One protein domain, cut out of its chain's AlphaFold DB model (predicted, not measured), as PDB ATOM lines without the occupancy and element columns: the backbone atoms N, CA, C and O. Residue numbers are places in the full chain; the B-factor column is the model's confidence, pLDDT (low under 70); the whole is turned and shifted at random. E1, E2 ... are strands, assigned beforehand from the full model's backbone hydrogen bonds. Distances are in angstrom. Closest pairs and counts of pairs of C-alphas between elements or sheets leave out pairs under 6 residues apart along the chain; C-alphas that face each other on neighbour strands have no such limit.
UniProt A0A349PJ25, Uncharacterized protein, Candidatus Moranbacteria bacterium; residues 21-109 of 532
ATOM      1  N   ASN A  21      26.150 130.669  35.210       86.88
ATOM      2  CA  ASN A  21      24.951 130.803  34.378       86.88
ATOM      3  C   ASN A  21      24.532 132.275  34.256       86.88
ATOM      4  O   ASN A  21      24.149 132.905  35.243       86.88
ATOM      5  N   ILE A  22      24.565 132.812  33.034       84.31
ATOM      6  CA  ILE A  22      24.200 134.194  32.723       84.31
ATOM      7  C   ILE A  22      22.854 134.221  32.002       84.31
ATOM      8  O   ILE A  22      22.745 133.956  30.804       84.31
ATOM      9  N   SER A  23      21.819 134.611  32.741       80.94
ATOM     10  CA  SER A  23      20.458 134.831  32.221       80.94
ATOM     11  C   SER A  23      20.040 136.315  32.259       80.94
ATOM     12  O   SER A  23      18.873 136.646  32.047       80.94
ATOM     13  N   GLY A  24      20.994 137.215  32.527       74.94
ATOM     14  CA  GLY A  24      20.820 138.667  32.641       74.94
ATOM     15  C   GLY A  24      22.097 139.348  33.151       74.94
ATOM     16  O   GLY A  24      22.888 138.712  33.840       74.94
ATOM     17  N   GLY A  25      22.280 140.645  32.877       78.19
ATOM     18  CA  GLY A  25      23.335 141.462  33.505       78.19
ATOM     19  C   GLY A  25      24.625 141.620  32.690       78.19
ATOM     20  O   GLY A  25      24.588 141.598  31.461       78.19
ATOM     21  N   TRP A  26      25.727 141.892  33.396       78.75
ATOM     22  CA  TRP A  26      27.086 142.027  32.859       78.75
ATOM     23  C   TRP A  26      27.978 140.988  33.535       78.75
ATOM     24  O   TRP A  26      27.832 140.753  34.734       78.75
ATOM     25  N   LEU A  27      28.894 140.401  32.774       83.00
ATOM     26  CA  LEU A  27      29.932 139.508  33.261       83.00
ATOM     27  C   LEU A  27      31.273 139.988  32.702       83.00
ATOM     28  O   LEU A  27      31.439 140.063  31.486       83.00
ATOM     29  N   ASN A  28      32.211 140.300  33.589       84.25
ATOM     30  CA  ASN A  28      33.612 140.477  33.240       84.25
ATOM     31  C   ASN A  28      34.419 139.565  34.158       84.25
ATOM     32  O   ASN A  28      34.341 139.728  35.373       84.25
ATOM     33  N   VAL A  29      35.111 138.585  33.586       85.69
ATOM     34  CA  VAL A  29      35.941 137.642  34.334       85.69
ATOM     35  C   VAL A  29      37.344 137.664  33.763       85.69
ATOM     36  O   VAL A  29      37.524 137.509  32.555       85.69
ATOM     37  N   GLU A  30      38.320 137.820  34.648       85.00
ATOM     38  CA  GLU A  30      39.741 137.698  34.352       85.00
ATOM     39  C   GLU A  30      40.410 136.840  35.442       85.00
ATOM     40  O   GLU A  30      39.858 136.685  36.533       85.00
ATOM     41  N   GLY A  31      41.527 136.177  35.131       81.62
ATOM     42  CA  GLY A  31      42.321 135.407  36.101       81.62
ATOM     43  C   GLY A  31      41.657 134.153  36.693       81.62
ATOM     44  O   GLY A  31      42.125 133.640  37.706       81.62
ATOM     45  N   SER A  32      40.566 133.641  36.114       86.88
ATOM     46  CA  SER A  32      39.763 132.570  36.734       86.88
ATOM     47  C   SER A  32      40.058 131.174  36.182       86.88
ATOM     48  O   SER A  32      40.465 131.023  35.031       86.88
ATOM     49  N   ASN A  33      39.808 130.132  36.981       88.56
ATOM     50  CA  ASN A  33      39.924 128.734  36.558       88.56
ATOM     51  C   ASN A  33      38.551 128.043  36.535       88.56
ATOM     52  O   ASN A  33      37.924 127.847  37.573       88.56
ATOM     53  N   PHE A  34      38.104 127.655  35.346       89.88
ATOM     54  CA  PHE A  34      36.854 126.952  35.091       89.88
ATOM     55  C   PHE A  34      37.128 125.480  34.805       89.88
ATOM     56  O   PHE A  34      37.424 125.101  33.665       89.88
ATOM     57  N   HIS A  35      36.995 124.645  35.833       89.62
ATOM     58  CA  HIS A  35      37.303 123.229  35.709       89.62
ATOM     59  C   HIS A  35      36.305 122.293  36.375       89.62
ATOM     60  O   HIS A  35      35.583 122.686  37.289       89.62
ATOM     61  N   ASP A  36      36.263 121.054  35.878       88.12
ATOM     62  CA  ASP A  36      35.422 119.967  36.397       88.12
ATOM     63  C   ASP A  36      33.917 120.315  36.454       88.12
ATOM     64  O   ASP A  36      33.176 119.842  37.319       88.12
ATOM     65  N   ASN A  37      33.439 121.140  35.514       86.31
ATOM     66  CA  ASN A  37      32.024 121.492  35.386       86.31
ATOM     67  C   ASN A  37      31.324 120.645  34.323       86.31
ATOM     68  O   ASN A  37      31.935 120.255  33.334       86.31
ATOM     69  N   GLU A  38      30.007 120.454  34.442       88.94
ATOM     70  CA  GLU A  38      29.213 119.921  33.323       88.94
ATOM     71  C   GLU A  38      29.260 120.872  32.115       88.94
ATOM     72  O   GLU A  38      29.542 120.468  30.992       88.94
ATOM     73  N   VAL A  39      29.043 122.161  32.371       89.94
ATOM     74  CA  VAL A  39      29.250 123.267  31.433       89.94
ATOM     75  C   VAL A  39      29.999 124.349  32.202       89.94
ATOM     76  O   VAL A  39      29.535 124.706  33.274       89.94
ATOM     77  N   ALA A  40      31.126 124.890  31.745       91.00
ATOM     78  CA  ALA A  40      31.815 125.929  32.525       91.00
ATOM     79  C   ALA A  40      31.028 127.246  32.533       91.00
ATOM     80  O   ALA A  40      30.665 127.742  33.600       91.00
ATOM     81  N   ILE A  41      30.696 127.784  31.358       91.00
ATOM     82  CA  ILE A  41      29.928 129.028  31.235       91.00
ATOM     83  C   ILE A  41      28.708 128.811  30.346       91.00
ATOM     84  O   ILE A  41      28.832 128.412  29.194       91.00
ATOM     85  N   SER A  42      27.520 129.095  30.879       89.81
ATOM     86  CA  SER A  42      26.236 128.958  30.188       89.81
ATOM     87  C   SER A  42      25.557 130.318  30.050       89.81
ATOM     88  O   SER A  42      25.346 131.018  31.039       89.81
ATOM     89  N   ILE A  43      25.222 130.718  28.824       86.88
ATOM     90  CA  ILE A  43      24.698 132.049  28.495       86.88
ATOM     91  C   ILE A  43      23.344 131.912  27.792       86.88
ATOM     92  O   ILE A  43      23.233 131.296  26.731       86.88
ATOM     93  N   ASN A  44      22.309 132.554  28.335       84.38
ATOM     94  CA  ASN A  44      20.935 132.461  27.839       84.38
ATOM     95  C   ASN A  44      20.445 133.787  27.240       84.38
ATOM     96  O   ASN A  44      20.000 134.672  27.970       84.38
ATOM     97  N   ASN A  45      20.475 133.895  25.905       72.25
ATOM     98  CA  ASN A  45      19.864 134.982  25.121       72.25
ATOM     99  C   ASN A  45      20.201 136.401  25.644       72.25
ATOM    100  O   ASN A  45      19.312 137.164  26.025       72.25
ATOM    101  N   GLN A  46      21.497 136.727  25.708       72.38
ATOM    102  CA  GLN A  46      22.023 137.963  26.301       72.38
ATOM    103  C   GLN A  46      22.657 138.902  25.274       72.38
ATOM    104  O   GLN A  46      23.014 138.503  24.169       72.38
ATOM    105  N   ASN A  47      22.839 140.164  25.672       72.56
ATOM    106  CA  ASN A  47      23.654 141.106  24.910       72.56
ATOM    107  C   ASN A  47      25.137 140.736  25.052       72.56
ATOM    108  O   ASN A  47      25.705 140.848  26.138       72.56
ATOM    109  N   LEU A  48      25.748 140.332  23.940       72.50
ATOM    110  CA  LEU A  48      27.119 139.822  23.883       72.50
ATOM    111  C   LEU A  48      28.171 140.833  24.343       72.50
ATOM    112  O   LEU A  48      29.166 140.442  24.939       72.50
ATOM    113  N   ASN A  49      27.921 142.132  24.157       78.06
ATOM    114  CA  ASN A  49      28.860 143.192  24.544       78.06
ATOM    115  C   ASN A  49      28.995 143.351  26.067       78.06
ATOM    116  O   ASN A  49      29.804 144.145  26.533       78.06
ATOM    117  N   ARG A  50      28.171 142.643  26.847       80.88
ATOM    118  CA  ARG A  50      28.192 142.671  28.313       80.88
ATOM    119  C   ARG A  50      28.923 141.482  28.921       80.88
ATOM    120  O   ARG A  50      28.948 141.384  30.143       80.88
ATOM    121  N   ILE A  51      29.430 140.565  28.098       85.19
ATOM    122  CA  ILE A  51      30.054 139.321  28.544       85.19
ATOM    123  C   ILE A  51      31.477 139.270  27.993       85.19
ATOM    124  O   ILE A  51      31.683 139.195  26.781       85.19
ATOM    125  N   LYS A  52      32.444 139.300  28.905       88.44
ATOM    126  CA  LYS A  52      33.869 139.138  28.637       88.44
ATOM    127  C   LYS A  52      34.428 138.139  29.640       88.44
ATOM    128  O   LYS A  52      34.182 138.265  30.838       88.44
ATOM    129  N   VAL A  53      35.148 137.143  29.145       91.25
ATOM    130  CA  VAL A  53      35.883 136.192  29.982       91.25
ATOM    131  C   VAL A  53      37.245 136.041  29.347       91.25
ATOM    132  O   VAL A  53      37.370 135.337  28.355       91.25
ATOM    133  N   ASN A  54      38.243 136.742  29.860       91.12
ATOM    134  CA  ASN A  54      39.586 136.749  29.291       91.12
ATOM    135  C   ASN A  54      40.598 136.275  30.332       91.12
ATOM    136  O   ASN A  54      40.249 136.134  31.500       91.12
ATOM    137  N   ARG A  55      41.848 136.021  29.925       89.94
ATOM    138  CA  ARG A  55      42.953 135.682  30.847       89.94
ATOM    139  C   ARG A  55      42.557 134.609  31.873       89.94
ATOM    140  O   ARG A  55      42.830 134.740  33.056       89.94
ATOM    141  N   SER A  56      41.811 133.595  31.440       91.50
ATOM    142  CA  SER A  56      41.222 132.555  32.290       91.50
ATOM    143  C   SER A  56      41.541 131.164  31.739       91.50
ATOM    144  O   SER A  56      42.037 131.014  30.621       91.50
ATOM    145  N   LYS A  57      41.278 130.123  32.526       92.56
ATOM    146  CA  LYS A  57      41.617 128.732  32.210       92.56
ATOM    147  C   LYS A  57      40.352 127.889  32.133       92.56
ATOM    148  O   LYS A  57      39.487 128.010  32.990       92.56
ATOM    149  N   PHE A  58      40.271 127.025  31.130       93.06
ATOM    150  CA  PHE A  58      39.225 126.023  30.965       93.06
ATOM    151  C   PHE A  58      39.879 124.644  30.893       93.06
ATOM    152  O   PHE A  58      40.725 124.401  30.030       93.06
ATOM    153  N   SER A  59      39.519 123.743  31.806       90.94
ATOM    154  CA  SER A  59      40.072 122.385  31.841       90.94
ATOM    155  C   SER A  59      39.068 121.383  32.405       90.94
ATOM    156  O   SER A  59      38.220 121.718  33.213       90.94
ATOM    157  N   ASN A  60      39.111 120.125  31.963       89.56
ATOM    158  CA  ASN A  60      38.290 119.033  32.517       89.56
ATOM    159  C   ASN A  60      36.759 119.263  32.590       89.56
ATOM    160  O   ASN A  60      36.070 118.535  33.297       89.56
ATOM    161  N   ASN A  61      36.188 120.217  31.847       89.06
ATOM    162  CA  ASN A  61      34.730 120.369  31.770       89.06
ATOM    163  C   ASN A  61      34.122 119.239  30.921       89.06
ATOM    164  O   ASN A  61      34.726 118.828  29.931       89.06
ATOM    165  N   ASN A  62      32.955 118.714  31.292       90.00
ATOM    166  CA  ASN A  62      32.368 117.525  30.678       90.00
ATOM    167  C   ASN A  62      31.760 117.815  29.293       90.00
ATOM    168  O   ASN A  62      32.302 117.361  28.287       90.00
ATOM    169  N   SER A  63      30.677 118.598  29.234       89.75
ATOM    170  CA  SER A  63      29.937 118.880  27.996       89.75
ATOM    171  C   SER A  63      30.477 120.097  27.240       89.75
ATOM    172  O   SER A  63      30.874 119.960  26.087       89.75
ATOM    173  N   PHE A  64      30.523 121.281  27.862       91.81
ATOM    174  CA  PHE A  64      30.952 122.519  27.187       91.81
ATOM    175  C   PHE A  64      31.849 123.385  28.074       91.81
ATOM    176  O   PHE A  64      31.613 123.516  29.273       91.81
ATOM    177  N   ASP A  65      32.830 124.052  27.473       93.75
ATOM    178  CA  ASP A  65      33.549 125.148  28.122       93.75
ATOM    179  C   ASP A  65      32.690 126.418  28.069       93.75
ATOM    180  O   ASP A  65      32.486 127.101  29.075       93.75
ATOM    181  N   VAL A  66      32.091 126.684  26.904       92.56
ATOM    182  CA  VAL A  66      31.158 127.796  26.711       92.56
ATOM    183  C   VAL A  66      29.937 127.317  25.943       92.56
ATOM    184  O   VAL A  66      30.040 126.845  24.812       92.56
ATOM    185  N   TYR A  67      28.769 127.474  26.560       90.38
ATOM    186  CA  TYR A  67      27.471 127.223  25.957       90.38
ATOM    187  C   TYR A  67      26.700 128.533  25.789       90.38
ATOM    188  O   TYR A  67      26.426 129.226  26.770       90.38
ATOM    189  N   TYR A  68      26.290 128.858  24.562       87.06
ATOM    190  CA  TYR A  68      25.428 130.008  24.293       87.06
ATOM    191  C   TYR A  68      24.119 129.588  23.613       87.06
ATOM    192  O   TYR A  68      24.094 129.098  22.487       87.06
ATOM    193  N   GLY A  69      22.992 129.816  24.291       79.81
ATOM    194  CA  GLY A  69      21.661 129.442  23.802       79.81
ATOM    195  C   GLY A  69      21.026 130.424  22.802       79.81
ATOM    196  O   GLY A  69      19.972 130.122  22.247       79.81
ATOM    197  N   GLY A  70      21.619 131.604  22.575       71.69
ATOM    198  CA  GLY A  70      21.044 132.673  21.740       71.69
ATOM    199  C   GLY A  70      21.527 132.671  20.285       71.69
ATOM    200  O   GLY A  70      22.616 132.205  19.981       71.69
ATOM    201  N   ASN A  71      20.728 133.216  19.364       64.31
ATOM    202  CA  ASN A  71      21.056 133.272  17.934       64.31
ATOM    203  C   ASN A  71      21.518 134.685  17.543       64.31
ATOM    204  O   ASN A  71      20.735 135.475  17.021       64.31
ATOM    205  N   SER A  72      22.769 135.035  17.843       57.34
ATOM    206  CA  SER A  72      23.361 136.316  17.434       57.34
ATOM    207  C   SER A  72      24.589 136.077  16.564       57.34
ATOM    208  O   SER A  72      25.488 135.360  16.981       57.34
ATOM    209  N   GLY A  73      24.627 136.683  15.374       61.97
ATOM    210  CA  GLY A  73      25.770 136.635  14.448       61.97
ATOM    211  C   GLY A  73      26.923 137.550  14.866       61.97
ATOM    212  O   GLY A  73      27.394 138.361  14.073       61.97
ATOM    213  N   SER A  74      27.286 137.539  16.146       69.94
ATOM    214  CA  SER A  74      28.466 138.224  16.674       69.94
ATOM    215  C   SER A  74      29.118 137.313  17.705       69.94
ATOM    216  O   SER A  74      28.421 136.590  18.416       69.94
ATOM    217  N   ALA A  75      30.444 137.344  17.788       80.06
ATOM    218  CA  ALA A  75      31.188 136.425  18.633       80.06
ATOM    219  C   ALA A  75      31.320 136.933  20.083       80.06
ATOM    220  O   ALA A  75      31.603 138.111  20.304       80.06
ATOM    221  N   LEU A  76      31.146 136.048  21.072       86.50
ATOM    222  CA  LEU A  76      31.401 136.356  22.491       86.50
ATOM    223  C   LEU A  76      32.899 136.582  22.748       86.50
ATOM    224  O   LEU A  76      33.723 135.824  22.242       86.50
ATOM    225  N   ASN A  77      33.265 137.581  23.558       89.62
ATOM    226  CA  ASN A  77      34.670 137.905  23.827       89.62
ATOM    227  C   ASN A  77      35.278 136.953  24.871       89.62
ATOM    228  O   ASN A  77      35.016 137.094  26.066       89.62
ATOM    229  N   PHE A  78      36.061 135.987  24.388       93.56
ATOM    230  CA  PHE A  78      36.730 134.947  25.173       93.56
ATOM    231  C   PHE A  78      38.216 134.833  24.794       93.56
ATOM    232  O   PHE A  78      38.771 133.740  24.634       93.56
ATOM    233  N   GLN A  79      38.858 135.976  24.590       93.31
ATOM    234  CA  GLN A  79      40.243 136.047  24.136       93.31
ATOM    235  C   GLN A  79      41.219 135.782  25.285       93.31
ATOM    236  O   GLN A  79      40.881 135.967  26.452       93.31
ATOM    237  N   TYR A  80      42.459 135.410  24.964       93.94
ATOM    238  CA  TYR A  80      43.525 135.261  25.969       93.94
ATOM    239  C   TYR A  80      43.265 134.176  27.025       93.94
ATOM    240  O   TYR A  80      43.800 134.241  28.124       93.94
ATOM    241  N   ASN A  81      42.446 133.169  26.706       94.44
ATOM    242  CA  ASN A  81      42.166 132.046  27.604       94.44
ATOM    243  C   ASN A  81      43.004 130.808  27.275       94.44
ATOM    244  O   ASN A  81      43.377 130.579  26.123       94.44
ATOM    245  N   TRP A  82      43.244 129.979  28.288       94.56
ATOM    246  CA  TRP A  82      43.757 128.620  28.149       94.56
ATOM    247  C   TRP A  82      42.591 127.651  27.977       94.56
ATOM    248  O   TRP A  82      41.671 127.647  28.788       94.56
ATOM    249  N   TRP A  83      42.647 126.806  26.948       94.94
ATOM    250  CA  TRP A  83      41.559 125.883  26.577       94.94
ATOM    251  C   TRP A  83      41.930 124.409  26.779       94.94
ATOM    252  O   TRP A  83      41.490 123.537  26.030       94.94
ATOM    253  N   GLY A  84      42.832 124.122  27.720       91.69
ATOM    254  CA  GLY A  84      43.333 122.767  27.969       91.69
ATOM    255  C   GLY A  84      44.345 122.256  26.935       91.69
ATOM    256  O   GLY A  84      44.873 121.156  27.095       91.69
ATOM    257  N   ASN A  85      44.637 123.026  25.881       91.69
ATOM    258  CA  ASN A  85      45.575 122.663  24.821       91.69
ATOM    259  C   ASN A  85      46.279 123.903  24.244       91.69
ATOM    260  O   ASN A  85      45.650 124.930  23.991       91.69
ATOM    261  N   SER A  86      47.581 123.788  23.967       92.69
ATOM    262  CA  SER A  86      48.404 124.872  23.411       92.69
ATOM    263  C   SER A  86      48.039 125.264  21.978       92.69
ATOM    264  O   SER A  86      48.335 126.379  21.543       92.69
ATOM    265  N   ASN A  87      47.343 124.386  21.254       93.19
ATOM    266  CA  ASN A  87      46.782 124.669  19.933       93.19
ATOM    267  C   ASN A  87      45.399 125.343  19.997       93.19
ATOM    268  O   ASN A  87      44.803 125.584  18.948       93.19
ATOM    269  N   GLY A  88      44.906 125.658  21.198       92.81
ATOM    270  CA  GLY A  88      43.602 126.276  21.418       92.81
ATOM    271  C   GLY A  88      42.486 125.244  21.606       92.81
ATOM    272  O   GLY A  88      42.768 124.070  21.855       92.81
ATOM    273  N   PRO A  89      41.214 125.666  21.505       93.50
ATOM    274  CA  PRO A  89      40.069 124.779  21.693       93.50
ATOM    275  C   PRO A  89      40.084 123.604  20.706       93.50
ATOM    276  O   PRO A  89      40.335 123.790  19.510       93.50
ATOM    277  N   SER A  90      39.766 122.399  21.191       91.88
ATOM    278  CA  SER A  90      39.694 121.193  20.358       91.88
ATOM    279  C   SER A  90      38.712 121.367  19.201       91.88
ATOM    280  O   SER A  90      37.571 121.797  19.386       91.88
ATOM    281  N   LYS A  91      39.167 121.010  17.999       91.81
ATOM    282  CA  LYS A  91      38.433 121.163  16.744       91.81
ATOM    283  C   LYS A  91      38.313 119.815  16.045       91.81
ATOM    284  O   LYS A  91      39.328 119.177  15.771       91.81
ATOM    285  N   THR A  92      37.089 119.441  15.682       91.44
ATOM    286  CA  THR A  92      36.799 118.264  14.859       91.44
ATOM    287  C   THR A  92      36.252 118.715  13.505       91.44
ATOM    288  O   THR A  92      35.404 119.602  13.422       91.44
ATOM    289  N   CYS A  93      36.761 118.116  12.428       90.94
ATOM    290  CA  CYS A  93      36.349 118.410  11.058       90.94
ATOM    291  C   CYS A  93      35.794 117.158  10.381       90.94
ATOM    292  O   CYS A  93      36.415 116.093  10.424       90.94
ATOM    293  N   TYR A  94      34.655 117.302   9.714       87.75
ATOM    294  CA  TYR A  94      34.080 116.305   8.828       87.75
ATOM    295  C   TYR A  94      33.985 116.891   7.418       87.75
ATOM    296  O   TYR A  94      33.156 117.754   7.144       87.75
ATOM    297  N   GLN A  95      34.841 116.406   6.513       89.44
ATOM    298  CA  GLN A  95      35.047 117.018   5.193       89.44
ATOM    299  C   GLN A  95      35.486 118.489   5.334       89.44
ATOM    300  O   GLN A  95      36.496 118.745   5.989       89.44
ATOM    301  N   ASP A  96      34.738 119.425   4.745       87.56
ATOM    302  CA  ASP A  96      35.006 120.867   4.798       87.56
ATOM    303  C   ASP A  96      34.271 121.570   5.956       87.56
ATOM    304  O   ASP A  96      34.443 122.774   6.149       87.56
ATOM    305  N   ASP A  97      33.459 120.838   6.729       84.50
ATOM    306  CA  ASP A  97      32.714 121.380   7.865       84.50
ATOM    307  C   ASP A  97      33.451 121.078   9.173       84.50
ATOM    308  O   ASP A  97      33.752 119.925   9.491       84.50
ATOM    309  N   CYS A  98      33.778 122.115   9.934       86.44
ATOM    310  CA  CYS A  98      34.519 121.985  11.178       86.44
ATOM    311  C   CYS A  98      33.791 122.678  12.316       86.44
ATOM    312  O   CYS A  98      33.361 123.821  12.180       86.44
ATOM    313  N   TYR A  99      33.792 122.039  13.479       87.12
ATOM    314  CA  TYR A  99      33.235 122.591  14.702       87.12
ATOM    315  C   TYR A  99      34.216 122.434  15.866       87.12
ATOM    316  O   TYR A  99      35.111 121.583  15.857       87.12
ATOM    317  N   TYR A 100      34.057 123.294  16.864       91.69
ATOM    318  CA  TYR A 100      34.805 123.223  18.113       91.69
ATOM    319  C   TYR A 100      34.031 122.354  19.099       91.69
ATOM    320  O   TYR A 100      32.836 122.549  19.291       91.69
ATOM    321  N   GLU A 101      34.694 121.370  19.702       90.44
ATOM    322  CA  GLU A 101      34.017 120.291  20.439       90.44
ATOM    323  C   GLU A 101      33.267 120.781  21.680       90.44
ATOM    324  O   GLU A 101      32.204 120.255  21.996       90.44
ATOM    325  N   LYS A 102      33.817 121.786  22.371       92.25
ATOM    326  CA  LYS A 102      33.304 122.305  23.650       92.25
ATOM    327  C   LYS A 102      32.898 123.778  23.601       92.25
ATOM    328  O   LYS A 102      32.648 124.375  24.649       92.25
ATOM    329  N   LEU A 103      32.822 124.359  22.403       92.12
ATOM    330  CA  LEU A 103      32.374 125.734  22.192       92.12
ATOM    331  C   LEU A 103      31.114 125.727  21.335       92.12
ATOM    332  O   LEU A 103      31.155 125.391  20.154       92.12
ATOM    333  N   GLU A 104      30.002 126.126  21.937       86.62
ATOM    334  CA  GLU A 104      28.728 126.238  21.239       86.62
ATOM    335  C   GLU A 104      28.570 127.660  20.674       86.62
ATOM    336  O   GLU A 104      28.505 128.631  21.434       86.62
ATOM    337  N   ARG A 105      28.433 127.764  19.342       82.25
ATOM    338  CA  ARG A 105      28.293 129.007  18.540       82.25
ATOM    339  C   ARG A 105      29.573 129.846  18.405       82.25
ATOM    340  O   ARG A 105      30.677 129.399  18.695       82.25
ATOM    341  N   GLU A 106      29.420 131.054  17.856       81.56
ATOM    342  CA  GLU A 106      30.515 131.989  17.603       81.56
ATOM    343  C   GLU A 106      31.096 132.513  18.925       81.56
ATOM    344  O   GLU A 106      30.539 133.388  19.590       81.56
ATOM    345  N   ILE A 107      32.251 131.966  19.291       88.56
ATOM    346  CA  ILE A 107      33.087 132.418  20.400       88.56
ATOM    347  C   ILE A 107      34.366 132.999  19.804       88.56
ATOM    348  O   ILE A 107      35.033 132.345  19.002       88.56
ATOM    349  N   ASN A 108      34.727 134.220  20.191       91.12
ATOM    350  CA  ASN A 108      36.015 134.792  19.838       91.12
ATOM    351  C   ASN A 108      37.060 134.349  20.865       91.12
ATOM    352  O   ASN A 108      37.236 135.000  21.893       91.12
ATOM    353  N   PHE A 109      37.745 133.249  20.566       92.75
ATOM    354  CA  PHE A 109      38.847 132.708  21.364       92.75
ATOM    355  C   PHE A 109      40.232 133.111  20.824       92.75
ATOM    356  O   PHE A 109      41.221 132.431  21.107       92.75
TER     357      PHE A 109
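What this domain is: This is residues 21 to 109 of the 532 residues of an uncharacterized protein of Candidatus Moranbacteria bacterium (UniProt A0A349PJ25). What shape? With little regular structure, the chain winds in two stacked turns, E1-E2-E3 and E4-E5-E6, paired strand by strand in parallel, with antiparallel hairpin E7-E8 at one end. How built? Of 89 printed residues, 30 are in strands E1 to E8, in order: all strand, no named helix. It is compact, radius of gyration of the C-alphas 12.5 A, spanning 38 by 27 by 22 A.

Where its parts are: Where are the strands? Residues 27 to 29 are E1, 33 to 35 E2, 39 to 43 E3, 51 to 53 E4, 57 to 59 E5, 64 to 68 E6, 91 to 94 E7, 97 to 100 E8. Which anchors? C-alpha 27 is at (29.932, 139.508, 33.261), C-alpha 100 at (34.805, 123.223, 18.113).

How they stand to each other: What pairs? In parallel E3 and E6, for instance, N 43 and O 67 are within hydrogen-bond range, 2.8 A. The hairpin? In E7 and E8, N 94 and O 97 are within range, 2.8 A.

The domain as a whole: Any long link? E6 to E7 is long, 22 residues. Low confidence? Residues 71 to 74 have pLDDT under 70.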